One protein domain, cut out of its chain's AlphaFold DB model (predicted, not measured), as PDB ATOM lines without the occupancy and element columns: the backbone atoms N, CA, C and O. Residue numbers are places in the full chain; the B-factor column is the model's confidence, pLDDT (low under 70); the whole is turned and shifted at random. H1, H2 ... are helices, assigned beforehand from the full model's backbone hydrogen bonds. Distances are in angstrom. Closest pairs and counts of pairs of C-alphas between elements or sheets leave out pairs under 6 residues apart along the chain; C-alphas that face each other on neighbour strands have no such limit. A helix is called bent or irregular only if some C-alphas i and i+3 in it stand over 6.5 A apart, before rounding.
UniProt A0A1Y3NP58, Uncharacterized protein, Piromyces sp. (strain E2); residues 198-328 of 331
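AT A GLANCE: This is residues 198 to 328 of the 331 residues of an uncharacterized protein of Piromyces sp. (strain E2) (UniProt A0A1Y3NP58). A kinked helix, H5, runs through the middle of a loose model, with H2 packed beside residues 293 to 298 of it and H3 crossing it steeply near residues 287 to 295, and Ile 263 of H3 comes near the first residue of H2, Trp 227. Long loops join H1 to H2, H2 to H3 and H3 to H4; H1 is near H2 at one far end, the short H4 is near the first part of H5, and at the other end residues 308 to 328, of which 311 to 317 belong to H6, stick out as a tail. The printed part has 131 residues with six named helices, H1 to H6 in chain order, and no named strand. The class is all helix, yet the helices hold just 60 of the 131 residues. The whole is loose, with a radius of gyration of the C-alphas of 17.4 A and spans of 50 by 40 by 26 A.

IN THESE COORDINATES: Find C-alpha 284 at (-53.158, 59.307, 12.764); from there the longest helix, H5, residues 284 to 302, runs 25.2 A to C-alpha 302 at (-32.130, 45.548, 10.971), with a kink of 39 degrees near residue 296. H5 is only just irregular: C-alphas 293 and 296 are 6.6 A apart, and its line is a rough one. H2, residues 227 to 240, runs 20.0 A, and H3, residues 255 to 265, runs 15.1 A. Look for H4 at residues 279 to 282 and H6 at residues 311 to 317. H1, residues 198 to 202, begins at C-alpha 198, at (-32.309, 26.971, 21.094).

HOW THE PARTS SIT: Begin at H5, where residues 293 to 298 alone touch H2; the closest C-alphas, of Val 231 and Ile 298, are 6.2 A apart. H2 and H5 run the same way at a shallow tilt of 29 degrees. Residues 287 to 295 of H5 alone touch H3, only just, with 3 pairs of C-alphas within 8 A, the closest being Ile 264 and Val 287 at 7.1 A. H3 and H5 run opposite ways at a steep tilt of 44 degrees. H4 is close to H5 but not clearly touching, with the closest C-alphas, of Tyr 280 and Val 287, 6.4 A apart. H1 is close to H2 but not clearly touching, with the closest C-alphas, of Thr 199 and Ile 237, 8.0 A apart. H6 is apart from H5. In H1, H2, H3 and H6 every O i to N i+4 pair is within hydrogen-bond range, in H5 11 of 15 are, and H4 is too short for such a pair.

THE WHOLE: Look at Arg 202 and Ala 324 for the two C-alphas farthest apart, 50.8 A. The printed part has no cut. The links H1 to H2, H2 to H3 and H3 to H4 are long. Residues 252 to 258, of which 255 to 258 belong to H3, stand free, as do residues 308 to 328. The mean pLDDT of the printed part is 82.2, and it is under 70 at residues 251 to 253 and 303 to 328.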
ATOM      1  N   THR A 198     -33.505  26.980  20.236       95.06
ATOM      2  CA  THR A 198     -32.309  26.971  21.094       95.06
ATOM      3  C   THR A 198     -32.082  28.318  21.779       95.06
ATOM      4  O   THR A 198     -31.727  28.355  22.956       95.06
ATOM      5  N   THR A 199     -32.313  29.431  21.074       93.88
ATOM      6  CA  THR A 199     -32.245  30.770  21.675       93.88
ATOM      7  C   THR A 199     -33.297  30.936  22.769       93.88
ATOM      8  O   THR A 199     -32.964  31.395  23.861       93.88
ATOM      9  N   PHE A 200     -34.543  30.530  22.507       95.19
ATOM     10  CA  PHE A 200     -35.623  30.629  23.489       95.19
ATOM     11  C   PHE A 200     -35.370  29.744  24.719       95.19
ATOM     12  O   PHE A 200     -35.500  30.234  25.838       95.19
ATOM     13  N   ASP A 201     -34.917  28.501  24.531       95.50
ATOM     14  CA  ASP A 201     -34.583  27.573  25.622       95.50
ATOM     15  C   ASP A 201     -33.478  28.125  26.516       95.50
ATOM     16  O   ASP A 201     -33.608  28.173  27.739       95.50
ATOM     17  N   ARG A 202     -32.389  28.601  25.901       94.75
ATOM     18  CA  ARG A 202     -31.234  29.146  26.625       94.75
ATOM     19  C   ARG A 202     -31.601  30.364  27.471       94.75
ATOM     20  O   ARG A 202     -30.967  30.605  28.495       94.75
ATOM     21  N   MET A 203     -32.587  31.136  27.028       94.88
ATOM     22  CA  MET A 203     -33.064  32.331  27.720       94.88
ATOM     23  C   MET A 203     -34.274  32.071  28.620       94.88
ATOM     24  O   MET A 203     -34.761  33.009  29.252       94.88
ATOM     25  N   ASN A 204     -34.768  30.829  28.672       94.69
ATOM     26  CA  ASN A 204     -36.019  30.468  29.333       94.69
ATOM     27  C   ASN A 204     -37.193  31.382  28.910       94.69
ATOM     28  O   ASN A 204     -37.971  31.858  29.740       94.69
ATOM     29  N   LEU A 205     -37.279  31.687  27.610       93.25
ATOM     30  CA  LEU A 205     -38.371  32.465  27.027       93.25
ATOM     31  C   LEU A 205     -39.519  31.534  26.613       93.25
ATOM     32  O   LEU A 205     -39.261  30.476  26.033       93.25
ATOM     33  N   PRO A 206     -40.787  31.924  26.826       92.62
ATOM     34  CA  PRO A 206     -41.916  31.173  26.292       92.62
ATOM     35  C   PRO A 206     -41.888  31.207  24.758       92.62
ATOM     36  O   PRO A 206     -41.752  32.273  24.159       92.62
ATOM     37  N   TYR A 207     -42.015  30.047  24.112       94.62
ATOM     38  CA  TYR A 207     -42.072  29.962  22.649       94.62
ATOM     39  C   TYR A 207     -43.281  30.711  22.090       94.62
ATOM     40  O   TYR A 207     -44.326  30.642  22.722       94.62
ATOM     41  N   PRO A 208     -43.219  31.328  20.897       93.00
ATOM     42  CA  PRO A 208     -44.392  31.903  20.239       93.00
ATOM     43  C   PRO A 208     -45.516  30.870  20.005       93.00
ATOM     44  O   PRO A 208     -45.255  29.658  19.982       93.00
ATOM     45  N   PRO A 209     -46.774  31.307  19.804       90.19
ATOM     46  CA  PRO A 209     -47.847  30.439  19.338       90.19
ATOM     47  C   PRO A 209     -47.467  29.706  18.038       90.19
ATOM     48  O   PRO A 209     -46.726  30.253  17.219       90.19
ATOM     49  N   PRO A 210     -47.974  28.482  17.826       88.94
ATOM     50  CA  PRO A 210     -48.874  27.738  18.712       88.94
ATOM     51  C   PRO A 210     -48.144  26.936  19.809       88.94
ATOM     52  O   PRO A 210     -48.769  26.126  20.481       88.94
ATOM     53  N   TYR A 211     -46.826  27.100  19.978       89.12
ATOM     54  CA  TYR A 211     -46.027  26.210  20.830       89.12
ATOM     55  C   TYR A 211     -46.021  26.588  22.314       89.12
ATOM     56  O   TYR A 211     -45.937  25.703  23.163       89.12
ATOM     57  N   GLY A 212     -46.059  27.881  22.639       86.50
ATOM     58  CA  GLY A 212     -46.164  28.331  24.028       86.50
ATOM     59  C   GLY A 212     -47.595  28.276  24.562       86.50
ATOM     60  O   GLY A 212     -48.564  28.302  23.804       86.50
ATOM     61  N   ASN A 213     -47.729  28.253  25.888       88.06
ATOM     62  CA  ASN A 213     -49.026  28.346  26.552       88.06
ATOM     63  C   ASN A 213     -49.464  29.816  26.668       88.06
ATOM     64  O   ASN A 213     -49.134  30.498  27.638       88.06
ATOM     65  N   TRP A 214     -50.169  30.306  25.650       88.06
ATOM     66  CA  TRP A 214     -50.568  31.715  25.535       88.06
ATOM     67  C   TRP A 214     -52.042  31.980  25.820       88.06
ATOM     68  O   TRP A 214     -52.452  33.136  25.833       88.06
ATOM     69  N   GLY A 215     -52.839  30.947  26.061       83.19
ATOM     70  CA  GLY A 215     -54.278  31.089  26.211       83.19
ATOM     71  C   GLY A 215     -55.006  29.773  25.998       83.19
ATOM     72  O   GLY A 215     -54.395  28.755  25.665       83.19
ATOM     73  N   ASP A 216     -56.316  29.820  26.178       83.94
ATOM     74  CA  ASP A 216     -57.239  28.721  25.917       83.94
ATOM     75  C   ASP A 216     -58.474  29.240  25.159       83.94
ATOM     76  O   ASP A 216     -58.469  30.342  24.610       83.94
ATOM     77  N   TYR A 217     -59.538  28.441  25.083       79.38
ATOM     78  CA  TYR A 217     -60.777  28.844  24.411       79.38
ATOM     79  C   TYR A 217     -61.478  30.051  25.062       79.38
ATOM     80  O   TYR A 217     -62.251  30.729  24.389       79.38
ATOM     81  N   SER A 218     -61.243  30.306  26.352       85.56
ATOM     82  CA  SER A 218     -61.852  31.400  27.120       85.56
ATOM     83  C   SER A 218     -60.983  32.657  27.173       85.56
ATOM     84  O   SER A 218     -61.508  33.765  27.277       85.56
ATOM     85  N   GLU A 219     -59.665  32.497  27.051       86.31
ATOM     86  CA  GLU A 219     -58.705  33.594  27.005       86.31
ATOM     87  C   GLU A 219     -57.858  33.486  25.728       86.31
ATOM     88  O   GLU A 219     -56.903  32.705  25.686       86.31
ATOM     89  N   PRO A 220     -58.187  34.247  24.670       85.12
ATOM     90  CA  PRO A 220     -57.534  34.091  23.382       85.12
ATOM     91  C   PRO A 220     -56.044  34.434  23.451       85.12
ATOM     92  O   PRO A 220     -55.634  35.385  24.119       85.12
ATOM     93  N   TYR A 221     -55.229  33.692  22.692       87.94
ATOM     94  CA  TYR A 221     -53.767  33.807  22.750       87.94
ATOM     95  C   TYR A 221     -53.252  35.229  22.494       87.94
ATOM     96  O   TYR A 221     -52.229  35.615  23.056       87.94
ATOM     97  N   TYR A 222     -53.950  36.015  21.665       87.38
ATOM     98  CA  TYR A 222     -53.541  37.369  21.294       87.38
ATOM     99  C   TYR A 222     -53.608  38.368  22.459       87.38
ATOM    100  O   TYR A 222     -53.011  39.438  22.376       87.38
ATOM    101  N   ASN A 223     -54.260  38.019  23.574       87.69
ATOM    102  CA  ASN A 223     -54.209  38.826  24.793       87.69
ATOM    103  C   ASN A 223     -52.826  38.769  25.461       87.69
ATOM    104  O   ASN A 223     -52.382  39.762  26.035       87.69
ATOM    105  N   LYS A 224     -52.133  37.624  25.375       90.81
ATOM    106  CA  LYS A 224     -50.805  37.417  25.983       90.81
ATOM    107  C   LYS A 224     -49.672  37.506  24.960       90.81
ATOM    108  O   LYS A 224     -48.599  38.025  25.271       90.81
ATOM    109  N   TRP A 225     -49.902  37.020  23.743       92.69
ATOM    110  CA  TRP A 225     -48.970  37.108  22.623       92.69
ATOM    111  C   TRP A 225     -49.467  38.089  21.564       92.69
ATOM    112  O   TRP A 225     -50.206  37.733  20.647       92.69
ATOM    113  N   ASN A 226     -49.022  39.331  21.697       93.12
ATOM    114  CA  ASN A 226     -49.296  40.435  20.786       93.12
ATOM    115  C   ASN A 226     -47.980  41.092  20.341       93.12
ATOM    116  O   ASN A 226     -46.882  40.619  20.654       93.12
ATOM    117  N   TRP A 227     -48.093  42.188  19.597       95.00
ATOM    118  CA  TRP A 227     -46.936  42.908  19.086       95.00
ATOM    119  C   TRP A 227     -46.061  43.517  20.191       95.00
ATOM    120  O   TRP A 227     -44.841  43.469  20.059       95.00
ATOM    121  N   ASP A 228     -46.631  43.998  21.300       94.69
ATOM    122  CA  ASP A 228     -45.846  44.482  22.446       94.69
ATOM    123  C   ASP A 228     -45.028  43.350  23.086       94.69
ATOM    124  O   ASP A 228     -43.829  43.497  23.347       94.69
ATOM    125  N   SER A 229     -45.645  42.179  23.288       93.94
ATOM    126  CA  SER A 229     -44.952  40.977  23.767       93.94
ATOM    127  C   SER A 229     -43.832  40.551  22.815       93.94
ATOM    128  O   SER A 229     -42.750  40.165  23.270       93.94
ATOM    129  N   PHE A 230     -44.054  40.659  21.503       95.00
ATOM    130  CA  PHE A 230     -43.043  40.361  20.491       95.00
ATOM    131  C   PHE A 230     -41.865  41.346  20.533       95.00
ATOM    132  O   PHE A 230     -40.712  40.914  20.577       95.00
ATOM    133  N   VAL A 231     -42.133  42.653  20.619       95.75
ATOM    134  CA  VAL A 231     -41.110  43.703  20.786       95.75
ATOM    135  C   VAL A 231     -40.299  43.472  22.060       95.75
ATOM    136  O   VAL A 231     -39.068  43.504  22.039       95.75
ATOM    137  N   ASN A 232     -40.968  43.166  23.174       95.00
ATOM    138  CA  ASN A 232     -40.305  42.831  24.432       95.00
ATOM    139  C   ASN A 232     -39.398  41.596  24.287       95.00
ATOM    140  O   ASN A 232     -38.275  41.579  24.795       95.00
ATOM    141  N   CYS A 233     -39.855  40.568  23.566       94.81
ATOM    142  CA  CYS A 233     -39.061  39.375  23.284       94.81
ATOM    143  C   CYS A 233     -37.797  39.711  22.478       94.81
ATOM    144  O   CYS A 233     -36.697  39.317  22.870       94.81
ATOM    145  N   ILE A 234     -37.941  40.479  21.395       94.38
ATOM    146  CA  ILE A 234     -36.825  40.952  20.564       94.38
ATOM    147  C   ILE A 234     -35.809  41.722  21.412       94.38
ATOM    148  O   ILE A 234     -34.613  41.425  21.366       94.38
ATOM    149  N   ASN A 235     -36.279  42.661  22.233       93.50
ATOM    150  CA  ASN A 235     -35.416  43.483  23.077       93.50
ATOM    151  C   ASN A 235     -34.627  42.639  24.086       93.50
ATOM    152  O   ASN A 235     -33.424  42.845  24.242       93.50
ATOM    153  N   LYS A 236     -35.261  41.645  24.723       94.69
ATOM    154  CA  LYS A 236     -34.565  40.707  25.621       94.69
ATOM    155  C   LYS A 236     -33.480  39.923  24.885       94.69
ATOM    156  O   LYS A 236     -32.359  39.826  25.383       94.69
ATOM    157  N   ILE A 237     -33.794  39.382  23.704       94.12
ATOM    158  CA  ILE A 237     -32.826  38.635  22.881       94.12
ATOM    159  C   ILE A 237     -31.642  39.536  22.519       94.12
ATOM    160  O   ILE A 237     -30.492  39.131  22.693       94.12
ATOM    161  N   LYS A 238     -31.907  40.774  22.087       92.12
ATOM    162  CA  LYS A 238     -30.862  41.736  21.727       92.12
ATOM    163  C   LYS A 238     -29.985  42.123  22.918       92.12
ATOM    164  O   LYS A 238     -28.772  42.206  22.764       92.12
ATOM    165  N   GLN A 239     -30.564  42.313  24.103       93.12
ATOM    166  CA  GLN A 239     -29.808  42.603  25.328       93.12
ATOM    167  C   GLN A 239     -28.856  41.460  25.706       93.12
ATOM    168  O   GLN A 239     -27.717  41.710  26.094       93.12
ATOM    169  N   GLN A 240     -29.304  40.210  25.567       93.50
ATOM    170  CA  GLN A 240     -28.491  39.032  25.877       93.50
ATOM    171  C   GLN A 240     -27.416  38.758  24.810       93.50
ATOM    172  O   GLN A 240     -26.335  38.258  25.132       93.50
ATOM    173  N   PHE A 241     -27.713  39.069  23.547       91.38
ATOM    174  CA  PHE A 241     -26.848  38.821  22.393       91.38
ATOM    175  C   PHE A 241     -26.671  40.101  21.555       91.38
ATOM    176  O   PHE A 241     -27.164  40.179  20.427       91.38
ATOM    177  N   PRO A 242     -25.947  41.117  22.065       88.62
ATOM    178  CA  PRO A 242     -25.886  42.445  21.445       88.62
ATOM    179  C   PRO A 242     -25.271  42.447  20.042       88.62
ATOM    180  O   PRO A 242     -25.641  43.276  19.212       88.62
ATOM    181  N   ASN A 243     -24.398  41.485  19.743       88.62
ATOM    182  CA  ASN A 243     -23.733  41.359  18.443       88.62
ATOM    183  C   ASN A 243     -24.541  40.543  17.422       88.62
ATOM    184  O   ASN A 243     -24.102  40.383  16.287       88.62
ATOM    185  N   ASN A 244     -25.710  40.029  17.808       85.88
ATOM    186  CA  ASN A 244     -26.558  39.221  16.944       85.88
ATOM    187  C   ASN A 244     -27.819  40.001  16.557       85.88
ATOM    188  O   ASN A 244     -28.289  40.889  17.279       85.88
ATOM    189  N   THR A 245     -28.386  39.650  15.408       86.00
ATOM    190  CA  THR A 245     -29.678  40.168  14.965       86.00
ATOM    191  C   THR A 245     -30.791  39.402  15.681       86.00
ATOM    192  O   THR A 245     -30.894  38.185  15.551       86.00
ATOM    193  N   ALA A 246     -31.608  40.105  16.469       90.81
ATOM    194  CA  ALA A 246     -32.720  39.499  17.211       90.81
ATOM    195  C   ALA A 246     -33.970  39.273  16.340       90.81
ATOM    196  O   ALA A 246     -34.828  38.465  16.686       90.81
ATOM    197  N   PHE A 247     -34.058  39.976  15.210       91.12
ATOM    198  CA  PHE A 247     -35.145  39.898  14.247       91.12
ATOM    199  C   PHE A 247     -34.591  40.096  12.841       91.12
ATOM    200  O   PHE A 247     -33.822  41.022  12.623       91.12
ATOM    201  N   SER A 248     -34.984  39.256  11.890       87.31
ATOM    202  CA  SER A 248     -34.647  39.431  10.478       87.31
ATOM    203  C   SER A 248     -35.916  39.471   9.646       87.31
ATOM    204  O   SER A 248     -36.827  38.673   9.868       87.31
ATOM    205  N   PHE A 249     -35.928  40.340   8.647       85.56
ATOM    206  CA  PHE A 249     -37.003  40.467   7.679       85.56
ATOM    207  C   PHE A 249     -36.396  40.672   6.296       85.56
ATOM    208  O   PHE A 249     -35.362  41.325   6.157       85.56
ATOM    209  N   THR A 250     -37.025  40.101   5.276       76.94
ATOM    210  CA  THR A 250     -36.604  40.268   3.887       76.94
ATOM    211  C   THR A 250     -37.764  40.882   3.132       76.94
ATOM    212  O   THR A 250     -38.742  40.205   2.828       76.94
ATOM    213  N   GLY A 251     -37.655  42.179   2.881       68.19
ATOM    214  CA  GLY A 251     -38.644  42.936   2.139       68.19
ATOM    215  C   GLY A 251     -38.400  42.827   0.644       68.19
ATOM    216  O   GLY A 251     -37.452  43.396   0.112       68.19
ATOM    217  N   GLN A 252     -39.192  42.008  -0.037       67.81
ATOM    218  CA  GLN A 252     -39.197  41.927  -1.496       67.81
ATOM    219  C   GLN A 252     -40.640  41.968  -1.959       67.81
ATOM    220  O   GLN A 252     -41.454  41.302  -1.346       67.81
ATOM    221  N   TYR A 253     -40.953  42.658  -3.054       66.06
ATOM    222  CA  TYR A 253     -42.305  42.666  -3.632       66.06
ATOM    223  C   TYR A 253     -43.395  43.081  -2.625       66.06
ATOM    224  O   TYR A 253     -44.289  42.290  -2.352       66.06
ATOM    225  N   ASP A 254     -43.295  44.303  -2.082       73.69
ATOM    226  CA  ASP A 254     -44.263  44.967  -1.177       73.69
ATOM    227  C   ASP A 254     -44.471  44.357   0.231       73.69
ATOM    228  O   ASP A 254     -45.343  44.792   0.990       73.69
ATOM    229  N   GLU A 255     -43.634  43.397   0.628       78.81
ATOM    230  CA  GLU A 255     -43.744  42.687   1.909       78.81
ATOM    231  C   GLU A 255     -43.679  43.603   3.139       78.81
ATOM    232  O   GLU A 255     -44.334  43.327   4.146       78.81
ATOM    233  N   GLU A 256     -42.939  44.711   3.075       82.31
ATOM    234  CA  GLU A 256     -42.910  45.738   4.121       82.31
ATOM    235  C   GLU A 256     -44.307  46.299   4.370       82.31
ATOM    236  O   GLU A 256     -44.743  46.420   5.518       82.31
ATOM    237  N   MET A 257     -45.021  46.617   3.287       84.00
ATOM    238  CA  MET A 257     -46.361  47.180   3.353       84.00
ATOM    239  C   MET A 257     -47.358  46.134   3.847       84.00
ATOM    240  O   MET A 257     -48.213  46.447   4.676       84.00
ATOM    241  N   LYS A 258     -47.217  44.873   3.418       86.62
ATOM    242  CA  LYS A 258     -48.027  43.764   3.945       86.62
ATOM    243  C   LYS A 258     -47.830  43.598   5.450       86.62
ATOM    244  O   LYS A 258     -48.817  43.553   6.185       86.62
ATOM    245  N   LEU A 259     -46.583  43.555   5.925       88.88
ATOM    246  CA  LEU A 259     -46.279  43.429   7.352       88.88
ATOM    247  C   LEU A 259     -46.793  44.642   8.140       88.88
ATOM    248  O   LEU A 259     -47.419  44.471   9.187       88.88
ATOM    249  N   PHE A 260     -46.602  45.854   7.616       90.00
ATOM    250  CA  PHE A 260     -47.157  47.074   8.199       90.00
ATOM    251  C   PHE A 260     -48.686  46.991   8.323       90.00
ATOM    252  O   PHE A 260     -49.222  47.151   9.421       90.00
ATOM    253  N   HIS A 261     -49.394  46.648   7.244       90.50
ATOM    254  CA  HIS A 261     -50.851  46.489   7.251       90.50
ATOM    255  C   HIS A 261     -51.306  45.402   8.232       90.50
ATOM    256  O   HIS A 261     -52.283  45.604   8.952       90.50
ATOM    257  N   MET A 262     -50.598  44.272   8.309       91.00
ATOM    258  CA  MET A 262     -50.892  43.209   9.275       91.00
ATOM    259  C   MET A 262     -50.767  43.698  10.722       91.00
ATOM    260  O   MET A 262     -51.631  43.394  11.546       91.00
ATOM    261  N   ILE A 263     -49.720  44.467  11.038       93.25
ATOM    262  CA  ILE A 263     -49.533  45.042  12.376       93.25
ATOM    263  C   ILE A 263     -50.682  45.995  12.699       93.25
ATOM    264  O   ILE A 263     -51.334  45.832  13.728       93.25
ATOM    265  N   ILE A 264     -50.952  46.958  11.817       93.69
ATOM    266  CA  ILE A 264     -51.950  48.010  12.041       93.69
ATOM    267  C   ILE A 264     -53.364  47.427  12.180       93.69
ATOM    268  O   ILE A 264     -54.107  47.818  13.083       93.69
ATOM    269  N   ARG A 265     -53.722  46.429  11.363       92.12
ATOM    270  CA  ARG A 265     -55.042  45.780  11.423       92.12
ATOM    271  C   ARG A 265     -55.296  45.029  12.732       92.12
ATOM    272  O   ARG A 265     -56.449  44.955  13.150       92.12
ATOM    273  N   ASN A 266     -54.260  44.543  13.423       92.19
ATOM    274  CA  ASN A 266     -54.418  43.943  14.758       92.19
ATOM    275  C   ASN A 266     -54.852  44.958  15.831       92.19
ATOM    276  O   ASN A 266     -55.267  44.551  16.912       92.19
ATOM    277  N   TYR A 267     -54.788  46.257  15.530       92.62
ATOM    278  CA  TYR A 267     -55.307  47.340  16.369       92.62
ATOM    279  C   TYR A 267     -56.647  47.893  15.862       92.62
ATOM    280  O   TYR A 267     -57.034  48.993  16.246       92.62
ATOM    281  N   PHE A 268     -57.359  47.142  15.011       93.06
ATOM    282  CA  PHE A 268     -58.667  47.511  14.449       93.06
ATOM    283  C   PHE A 268     -58.659  48.801  13.618       93.06
ATOM    284  O   PHE A 268     -59.682  49.464  13.477       93.06
ATOM    285  N   ILE A 269     -57.506  49.153  13.046       93.12
ATOM    286  CA  ILE A 269     -57.383  50.271  12.111       93.12
ATOM    287  C   ILE A 269     -57.398  49.701  10.694       93.12
ATOM    288  O   ILE A 269     -56.491  48.974  10.279       93.12
ATOM    289  N   GLU A 270     -58.447  50.029   9.952       90.81
ATOM    290  CA  GLU A 270     -58.608  49.638   8.554       90.81
ATOM    291  C   GLU A 270     -57.768  50.541   7.638       90.81
ATOM    292  O   GLU A 270     -57.540  51.713   7.935       90.81
ATOM    293  N   THR A 271     -57.281  50.005   6.515       89.31
ATOM    294  CA  THR A 271     -56.556  50.803   5.505       89.31
ATOM    295  C   THR A 271     -57.487  51.808   4.827       89.31
ATOM    296  O   THR A 271     -57.130  52.968   4.629       89.31
ATOM    297  N   ILE A 272     -58.693  51.349   4.490       88.50
ATOM    298  CA  ILE A 272     -59.776  52.129   3.899       88.50
ATOM    299  C   ILE A 272     -60.971  51.964   4.831       88.50
ATOM    300  O   ILE A 272     -61.340  50.827   5.113       88.50
ATOM    301  N   ASP A 273     -61.529  53.069   5.319       84.88
ATOM    302  CA  ASP A 273     -62.666  53.031   6.243       84.88
ATOM    303  C   ASP A 273     -64.019  52.893   5.521       84.88
ATOM    304  O   ASP A 273     -64.106  52.906   4.289       84.88
ATOM    305  N   GLU A 274     -65.102  52.801   6.295       87.44
ATOM    306  CA  GLU A 274     -66.479  52.705   5.785       87.44
ATOM    307  C   GLU A 274     -66.875  53.853   4.837       87.44
ATOM    308  O   GLU A 274     -67.700  53.671   3.938       87.44
ATOM    309  N   ASN A 275     -66.243  55.022   4.986       88.94
ATOM    310  CA  ASN A 275     -66.467  56.203   4.152       88.94
ATOM    311  C   ASN A 275     -65.585  56.217   2.894       88.94
ATOM    312  O   ASN A 275     -65.603  57.194   2.140       88.94
ATOM    313  N   LYS A 276     -64.834  55.137   2.641       88.31
ATOM    314  CA  LYS A 276     -63.878  54.994   1.534       88.31
ATOM    315  C   LYS A 276     -62.745  56.022   1.590       88.31
ATOM    316  O   LYS A 276     -62.237  56.452   0.553       88.31
ATOM    317  N   THR A 277     -62.349  56.420   2.795       88.31
ATOM    318  CA  THR A 277     -61.234  57.341   3.037       88.31
ATOM    319  C   THR A 277     -60.052  56.617   3.683       88.31
ATOM    320  O   THR A 277     -60.146  55.447   4.050       88.31
ATOM    321  N   CYS A 278     -58.896  57.280   3.771       87.69
ATOM    322  CA  CYS A 278     -57.682  56.673   4.314       87.69
ATOM    323  C   CYS A 278     -57.799  56.484   5.833       87.69
ATOM    324  O   CYS A 278     -57.641  57.436   6.604       87.69
ATOM    325  N   GLY A 279     -58.009  55.242   6.274       89.38
ATOM    326  CA  GLY A 279     -58.183  54.926   7.690       89.38
ATOM    327  C   GLY A 279     -56.932  55.210   8.526       89.38
ATOM    328  O   GLY A 279     -57.046  55.534   9.709       89.38
ATOM    329  N   TYR A 280     -55.741  55.212   7.915       88.25
ATOM    330  CA  TYR A 280     -54.503  55.617   8.591       88.25
ATOM    331  C   TYR A 280     -54.478  57.099   8.944       88.25
ATOM    332  O   TYR A 280     -54.065  57.453  10.046       88.25
ATOM    333  N   LEU A 281     -54.948  57.963   8.039       86.50
ATOM    334  CA  LEU A 281     -55.033  59.400   8.302       86.50
ATOM    335  C   LEU A 281     -56.109  59.698   9.347       86.50
ATOM    336  O   LEU A 281     -55.874  60.494  10.255       86.50
ATOM    337  N   ASN A 282     -57.240  58.996   9.282       87.06
ATOM    338  CA  ASN A 282     -58.327  59.148  10.253       87.06
ATOM    339  C   ASN A 282     -57.931  58.667  11.661       87.06
ATOM    340  O   ASN A 282     -58.468  59.155  12.652       87.06
ATOM    341  N   ASN A 283     -56.950  57.765  11.760       90.56
ATOM    342  CA  ASN A 283     -56.417  57.232  13.017       90.56
ATOM    343  C   ASN A 283     -54.964  57.668  13.278       90.56
ATOM    344  O   ASN A 283     -54.211  56.945  13.936       90.56
ATOM    345  N   LYS A 284     -54.558  58.844  12.777       88.38
ATOM    346  CA  LYS A 284     -53.158  59.307  12.764       88.38
ATOM    347  C   LYS A 284     -52.428  59.109  14.095       88.38
ATOM    348  O   LYS A 284     -51.358  58.511  14.113       88.38
ATOM    349  N   ASP A 285     -53.003  59.555  15.209       91.06
ATOM    350  CA  ASP A 285     -52.346  59.469  16.521       91.06
ATOM    351  C   ASP A 285     -52.139  58.022  16.993       91.06
ATOM    352  O   ASP A 285     -51.125  57.705  17.617       91.06
ATOM    353  N   ALA A 286     -53.086  57.130  16.694       93.19
ATOM    354  CA  ALA A 286     -52.969  55.713  17.024       93.19
ATOM    355  C   ALA A 286     -51.925  55.028  16.132       93.19
ATOM    356  O   ALA A 286     -51.064  54.310  16.638       93.19
ATOM    357  N   VAL A 287     -51.941  55.318  14.827       90.94
ATOM    358  CA  VAL A 287     -50.944  54.816  13.872       90.94
ATOM    359  C   VAL A 287     -49.539  55.266  14.268       90.94
ATOM    360  O   VAL A 287     -48.636  54.437  14.326       90.94
ATOM    361  N   LEU A 288     -49.352  56.542  14.618       89.56
ATOM    362  CA  LEU A 288     -48.061  57.055  15.082       89.56
ATOM    363  C   LEU A 288     -47.584  56.337  16.348       89.56
ATOM    364  O   LEU A 288     -46.424  55.944  16.418       89.56
ATOM    365  N   LYS A 289     -48.467  56.075  17.320       94.00
ATOM    366  CA  LYS A 289     -48.106  55.284  18.512       94.00
ATOM    367  C   LYS A 289     -47.671  53.862  18.159       94.00
ATOM    368  O   LYS A 289     -46.697  53.381  18.728       94.00
ATOM    369  N   ILE A 290     -48.359  53.197  17.230       94.44
ATOM    370  CA  ILE A 290     -47.965  51.857  16.768       94.44
ATOM    371  C   ILE A 290     -46.610  51.925  16.052       94.44
ATOM    372  O   ILE A 290     -45.755  51.065  16.267       94.44
ATOM    373  N   ILE A 291     -46.376  52.966  15.250       90.81
ATOM    374  CA  ILE A 291     -45.086  53.184  14.595       90.81
ATOM    375  C   ILE A 291     -43.966  53.313  15.631       90.81
ATOM    376  O   ILE A 291     -42.973  52.595  15.534       90.81
ATOM    377  N   GLU A 292     -44.131  54.176  16.633       90.12
ATOM    378  CA  GLU A 292     -43.104  54.409  17.655       90.12
ATOM    379  C   GLU A 292     -42.875  53.201  18.569       90.12
ATOM    380  O   GLU A 292     -41.731  52.886  18.891       90.12
ATOM    381  N   ASN A 293     -43.940  52.511  18.979       94.62
ATOM    382  CA  ASN A 293     -43.852  51.489  20.025       94.62
ATOM    383  C   ASN A 293     -43.646  50.072  19.481       94.62
ATOM    384  O   ASN A 293     -43.119  49.221  20.195       94.62
ATOM    385  N   ILE A 294     -44.053  49.807  18.236       95.56
ATOM    386  CA  ILE A 294     -44.007  48.468  17.638       95.56
ATOM    387  C   ILE A 294     -43.070  48.424  16.442       95.56
ATOM    388  O   ILE A 294     -42.088  47.683  16.444       95.56
ATOM    389  N   ILE A 295     -43.368  49.220  15.416       91.69
ATOM    390  CA  ILE A 295     -42.686  49.112  14.125       91.69
ATOM    391  C   ILE A 295     -41.231  49.542  14.277       91.69
ATOM    392  O   ILE A 295     -40.343  48.761  13.957       91.69
ATOM    393  N   LYS A 296     -40.957  50.730  14.824       88.38
ATOM    394  CA  LYS A 296     -39.580  51.211  14.994       88.38
ATOM    395  C   LYS A 296     -38.713  50.261  15.832       88.38
ATOM    396  O   LYS A 296     -37.612  49.976  15.373       88.38
ATOM    397  N   PRO A 297     -39.155  49.710  16.980       90.25
ATOM    398  CA  PRO A 297     -38.342  48.765  17.753       90.25
ATOM    399  C   PRO A 297     -38.023  47.437  17.049       90.25
ATOM    400  O   PRO A 297     -36.930  46.894  17.237       90.25
ATOM    401  N   ILE A 298     -38.955  46.905  16.246       89.88
ATOM    402  CA  ILE A 298     -38.725  45.717  15.397       89.88
ATOM    403  C   ILE A 298     -37.731  46.084  14.284       89.88
ATOM    404  O   ILE A 298     -36.681  45.463  14.123       89.88
ATOM    405  N   PHE A 299     -38.066  47.178  13.609       85.50
ATOM    406  CA  PHE A 299     -37.299  47.984  12.677       85.50
ATOM    407  C   PHE A 299     -35.801  48.112  12.943       85.50
ATOM    408  O   PHE A 299     -34.929  47.691  12.183       85.50
ATOM    409  N   SER A 300     -35.506  48.714  14.088       82.00
ATOM    410  CA  SER A 300     -34.164  49.123  14.482       82.00
ATOM    411  C   SER A 300     -33.203  47.947  14.640       82.00
ATOM    412  O   SER A 300     -31.995  48.151  14.703       82.00
ATOM    413  N   GLN A 301     -33.708  46.709  14.707       80.88
ATOM    414  CA  GLN A 301     -32.858  45.519  14.750       80.88
ATOM    415  C   GLN A 301     -32.152  45.238  13.422       80.88
ATOM    416  O   GLN A 301     -31.143  44.533  13.427       80.88
ATOM    417  N   LEU A 302     -32.674  45.764  12.312       75.56
ATOM    418  CA  LEU A 302     -32.130  45.548  10.971       75.56
ATOM    419  C   LEU A 302     -31.000  46.524  10.607       75.56
ATOM    420  O   LEU A 302     -30.359  46.338   9.579       75.56
ATOM    421  N   GLY A 303     -30.719  47.511  11.466       68.44
ATOM    422  CA  GLY A 303     -29.705  48.542  11.236       68.44
ATOM    423  C   GLY A 303     -30.218  49.750  10.445       68.44
ATOM    424  O   GLY A 303     -31.383  49.813  10.049       68.44
ATOM    425  N   ASP A 304     -29.325  50.720  10.236       57.44
ATOM    426  CA  ASP A 304     -29.631  52.021   9.617       57.44
ATOM    427  C   ASP A 304     -30.002  51.918   8.126       57.44
ATOM    428  O   ASP A 304     -30.619  52.831   7.577       57.44
ATOM    429  N   ASP A 305     -29.699  50.788   7.485       53.81
ATOM    430  CA  ASP A 305     -30.003  50.543   6.071       53.81
ATOM    431  C   ASP A 305     -31.503  50.320   5.812       53.81
ATOM    432  O   ASP A 305     -31.956  50.433   4.674       53.81
ATOM    433  N   TRP A 306     -32.289  50.001   6.850       53.38
ATOM    434  CA  TRP A 306     -33.696  49.620   6.684       53.38
ATOM    435  C   TRP A 306     -34.690  50.764   6.922       53.38
ATOM    436  O   TRP A 306     -35.777  50.764   6.350       53.38
ATOM    437  N   TYR A 307     -34.332  51.765   7.731       52.34
ATOM    438  CA  TYR A 307     -35.159  52.958   7.930       52.34
ATOM    439  C   TYR A 307     -34.449  54.164   7.325       52.34
ATOM    440  O   TYR A 307     -33.731  54.873   8.039       52.34
ATOM    441  N   PRO A 308     -34.618  54.429   6.019       49.97
ATOM    442  CA  PRO A 308     -34.017  55.603   5.433       49.97
ATOM    443  C   PRO A 308     -34.704  56.833   6.031       49.97
ATOM    444  O   PRO A 308     -35.779  57.252   5.599       49.97
ATOM    445  N   ASN A 309     -34.055  57.443   7.025       54.12
ATOM    446  CA  ASN A 309     -34.331  58.801   7.489       54.12
ATOM    447  C   ASN A 309     -33.848  59.806   6.427       54.12
ATOM    448  O   ASN A 309     -33.048  60.706   6.691       54.12
ATOM    449  N   ASN A 310     -34.260  59.574   5.185       54.28
ATOM    450  CA  ASN A 310     -33.930  60.386   4.037       54.28
ATOM    451  C   ASN A 310     -35.048  61.403   3.794       54.28
ATOM    452  O   ASN A 310     -36.135  61.377   4.383       54.28
ATOM    453  N   LYS A 311     -34.736  62.354   2.921       58.62
ATOM    454  CA  LYS A 311     -35.639  63.448   2.592       58.62
ATOM    455  C   LYS A 311     -36.918  62.936   1.924       58.62
ATOM    456  O   LYS A 311     -37.957  63.552   2.140       58.62
ATOM    457  N   GLU A 312     -36.866  61.841   1.160       54.41
ATOM    458  CA  GLU A 312     -38.046  61.264   0.505       54.41
ATOM    459  C   GLU A 312     -39.058  60.694   1.508       54.41
ATOM    460  O   GLU A 312     -40.234  61.046   1.434       54.41
ATOM    461  N   THR A 313     -38.619  59.895   2.485       52.44
ATOM    462  CA  THR A 313     -39.490  59.334   3.535       52.44
ATOM    463  C   THR A 313     -40.144  60.443   4.354       52.44
ATOM    464  O   THR A 313     -41.354  60.429   4.587       52.44
ATOM    465  N   LEU A 314     -39.362  61.451   4.755       58.16
ATOM    466  CA  LEU A 314     -39.883  62.606   5.488       58.16
ATOM    467  C   LEU A 314     -40.830  63.451   4.628       58.16
ATOM    468  O   LEU A 314     -41.809  63.974   5.150       58.16
ATOM    469  N   ALA A 315     -40.567  63.590   3.329       62.78
ATOM    470  CA  ALA A 315     -41.462  64.297   2.419       62.78
ATOM    471  C   ALA A 315     -42.782  63.543   2.227       62.78
ATOM    472  O   ALA A 315     -43.825  64.182   2.260       62.78
ATOM    473  N   PHE A 316     -42.755  62.211   2.091       54.38
ATOM    474  CA  PHE A 316     -43.957  61.379   1.984       54.38
ATOM    475  C   PHE A 316     -44.828  61.467   3.243       54.38
ATOM    476  O   PHE A 316     -46.021  61.745   3.144       54.38
ATOM    477  N   LEU A 317     -44.234  61.304   4.432       50.84
ATOM    478  CA  LEU A 317     -44.964  61.367   5.708       50.84
ATOM    479  C   LEU A 317     -45.553  62.754   6.011       50.84
ATOM    480  O   LEU A 317     -46.536  62.851   6.742       50.84
ATOM    481  N   ASN A 318     -44.952  63.810   5.463       62.84
ATOM    482  CA  ASN A 318     -45.420  65.190   5.601       62.84
ATOM    483  C   ASN A 318     -46.168  65.687   4.353       62.84
ATOM    484  O   ASN A 318     -46.370  66.894   4.209       62.84
ATOM    485  N   ASN A 319     -46.525  64.799   3.418       56.75
ATOM    486  CA  ASN A 319     -47.254  65.208   2.229       56.75
ATOM    487  C   ASN A 319     -48.754  65.276   2.523       56.75
ATOM    488  O   ASN A 319     -49.433  64.259   2.632       56.75
ATOM    489  N   ASP A 320     -49.269  66.499   2.583       54.56
ATOM    490  CA  ASP A 320     -50.696  66.775   2.766       54.56
ATOM    491  C   ASP A 320     -51.486  66.700   1.442       54.56
ATOM    492  O   ASP A 320     -52.701  66.912   1.419       54.56
ATOM    493  N   LYS A 321     -50.807  66.450   0.313       56.78
ATOM    494  CA  LYS A 321     -51.413  66.353  -1.018       56.78
ATOM    495  C   LYS A 321     -51.532  64.901  -1.459       56.78
ATOM    496  O   LYS A 321     -50.581  64.128  -1.384       56.78
ATOM    497  N   TYR A 322     -52.702  64.570  -1.998       52.59
ATOM    498  CA  TYR A 322     -52.938  63.328  -2.726       52.59
ATOM    499  C   TYR A 322     -51.918  63.177  -3.868       52.59
ATOM    500  O   TYR A 322     -51.768  64.096  -4.673       52.59
ATOM    501  N   ILE A 323     -51.229  62.034  -3.917       54.25
ATOM    502  CA  ILE A 323     -50.365  61.627  -5.032       54.25
ATOM    503  C   ILE A 323     -51.159  60.608  -5.846       54.25
ATOM    504  O   ILE A 323     -51.634  59.617  -5.282       54.25
ATOM    505  N   ALA A 324     -51.330  60.850  -7.145       46.91
ATOM    506  CA  ALA A 324     -52.015  59.891  -8.002       46.91
ATOM    507  C   ALA A 324     -51.181  58.593  -8.122       46.91
ATOM    508  O   ALA A 324     -49.950  58.671  -8.118       46.91
ATOM    509  N   PRO A 325     -51.794  57.397  -8.226       44.19
ATOM    510  CA  PRO A 325     -51.060  56.131  -8.329       44.19
ATOM    511  C   PRO A 325     -50.004  56.107  -9.443       44.19
ATOM    512  O   PRO A 325     -48.952  55.493  -9.288       44.19
ATOM    513  N   GLU A 326     -50.258  56.811 -10.544       51.91
ATOM    514  CA  GLU A 326     -49.372  56.920 -11.706       51.91
ATOM    515  C   GLU A 326     -48.135  57.796 -11.438       51.91
ATOM    516  O   GLU A 326     -47.143  57.711 -12.165       51.91
ATOM    517  N   GLU A 327     -48.200  58.633 -10.402       47.22
ATOM    518  CA  GLU A 327     -47.143  59.539  -9.946       47.22
ATOM    519  C   GLU A 327     -46.339  58.963  -8.772       47.22
ATOM    520  O   GLU A 327     -45.356  59.572  -8.336       47.22
ATOM    521  N   LEU A 328     -46.730  57.795  -8.247       44.72
ATOM    522  CA  LEU A 328     -45.932  57.096  -7.247       44.72
ATOM    523  C   LEU A 328     -44.584  56.677  -7.857       44.72
ATOM    524  O   LEU A 328     -44.524  56.311  -9.037       44.72
TER     525      LEU A 328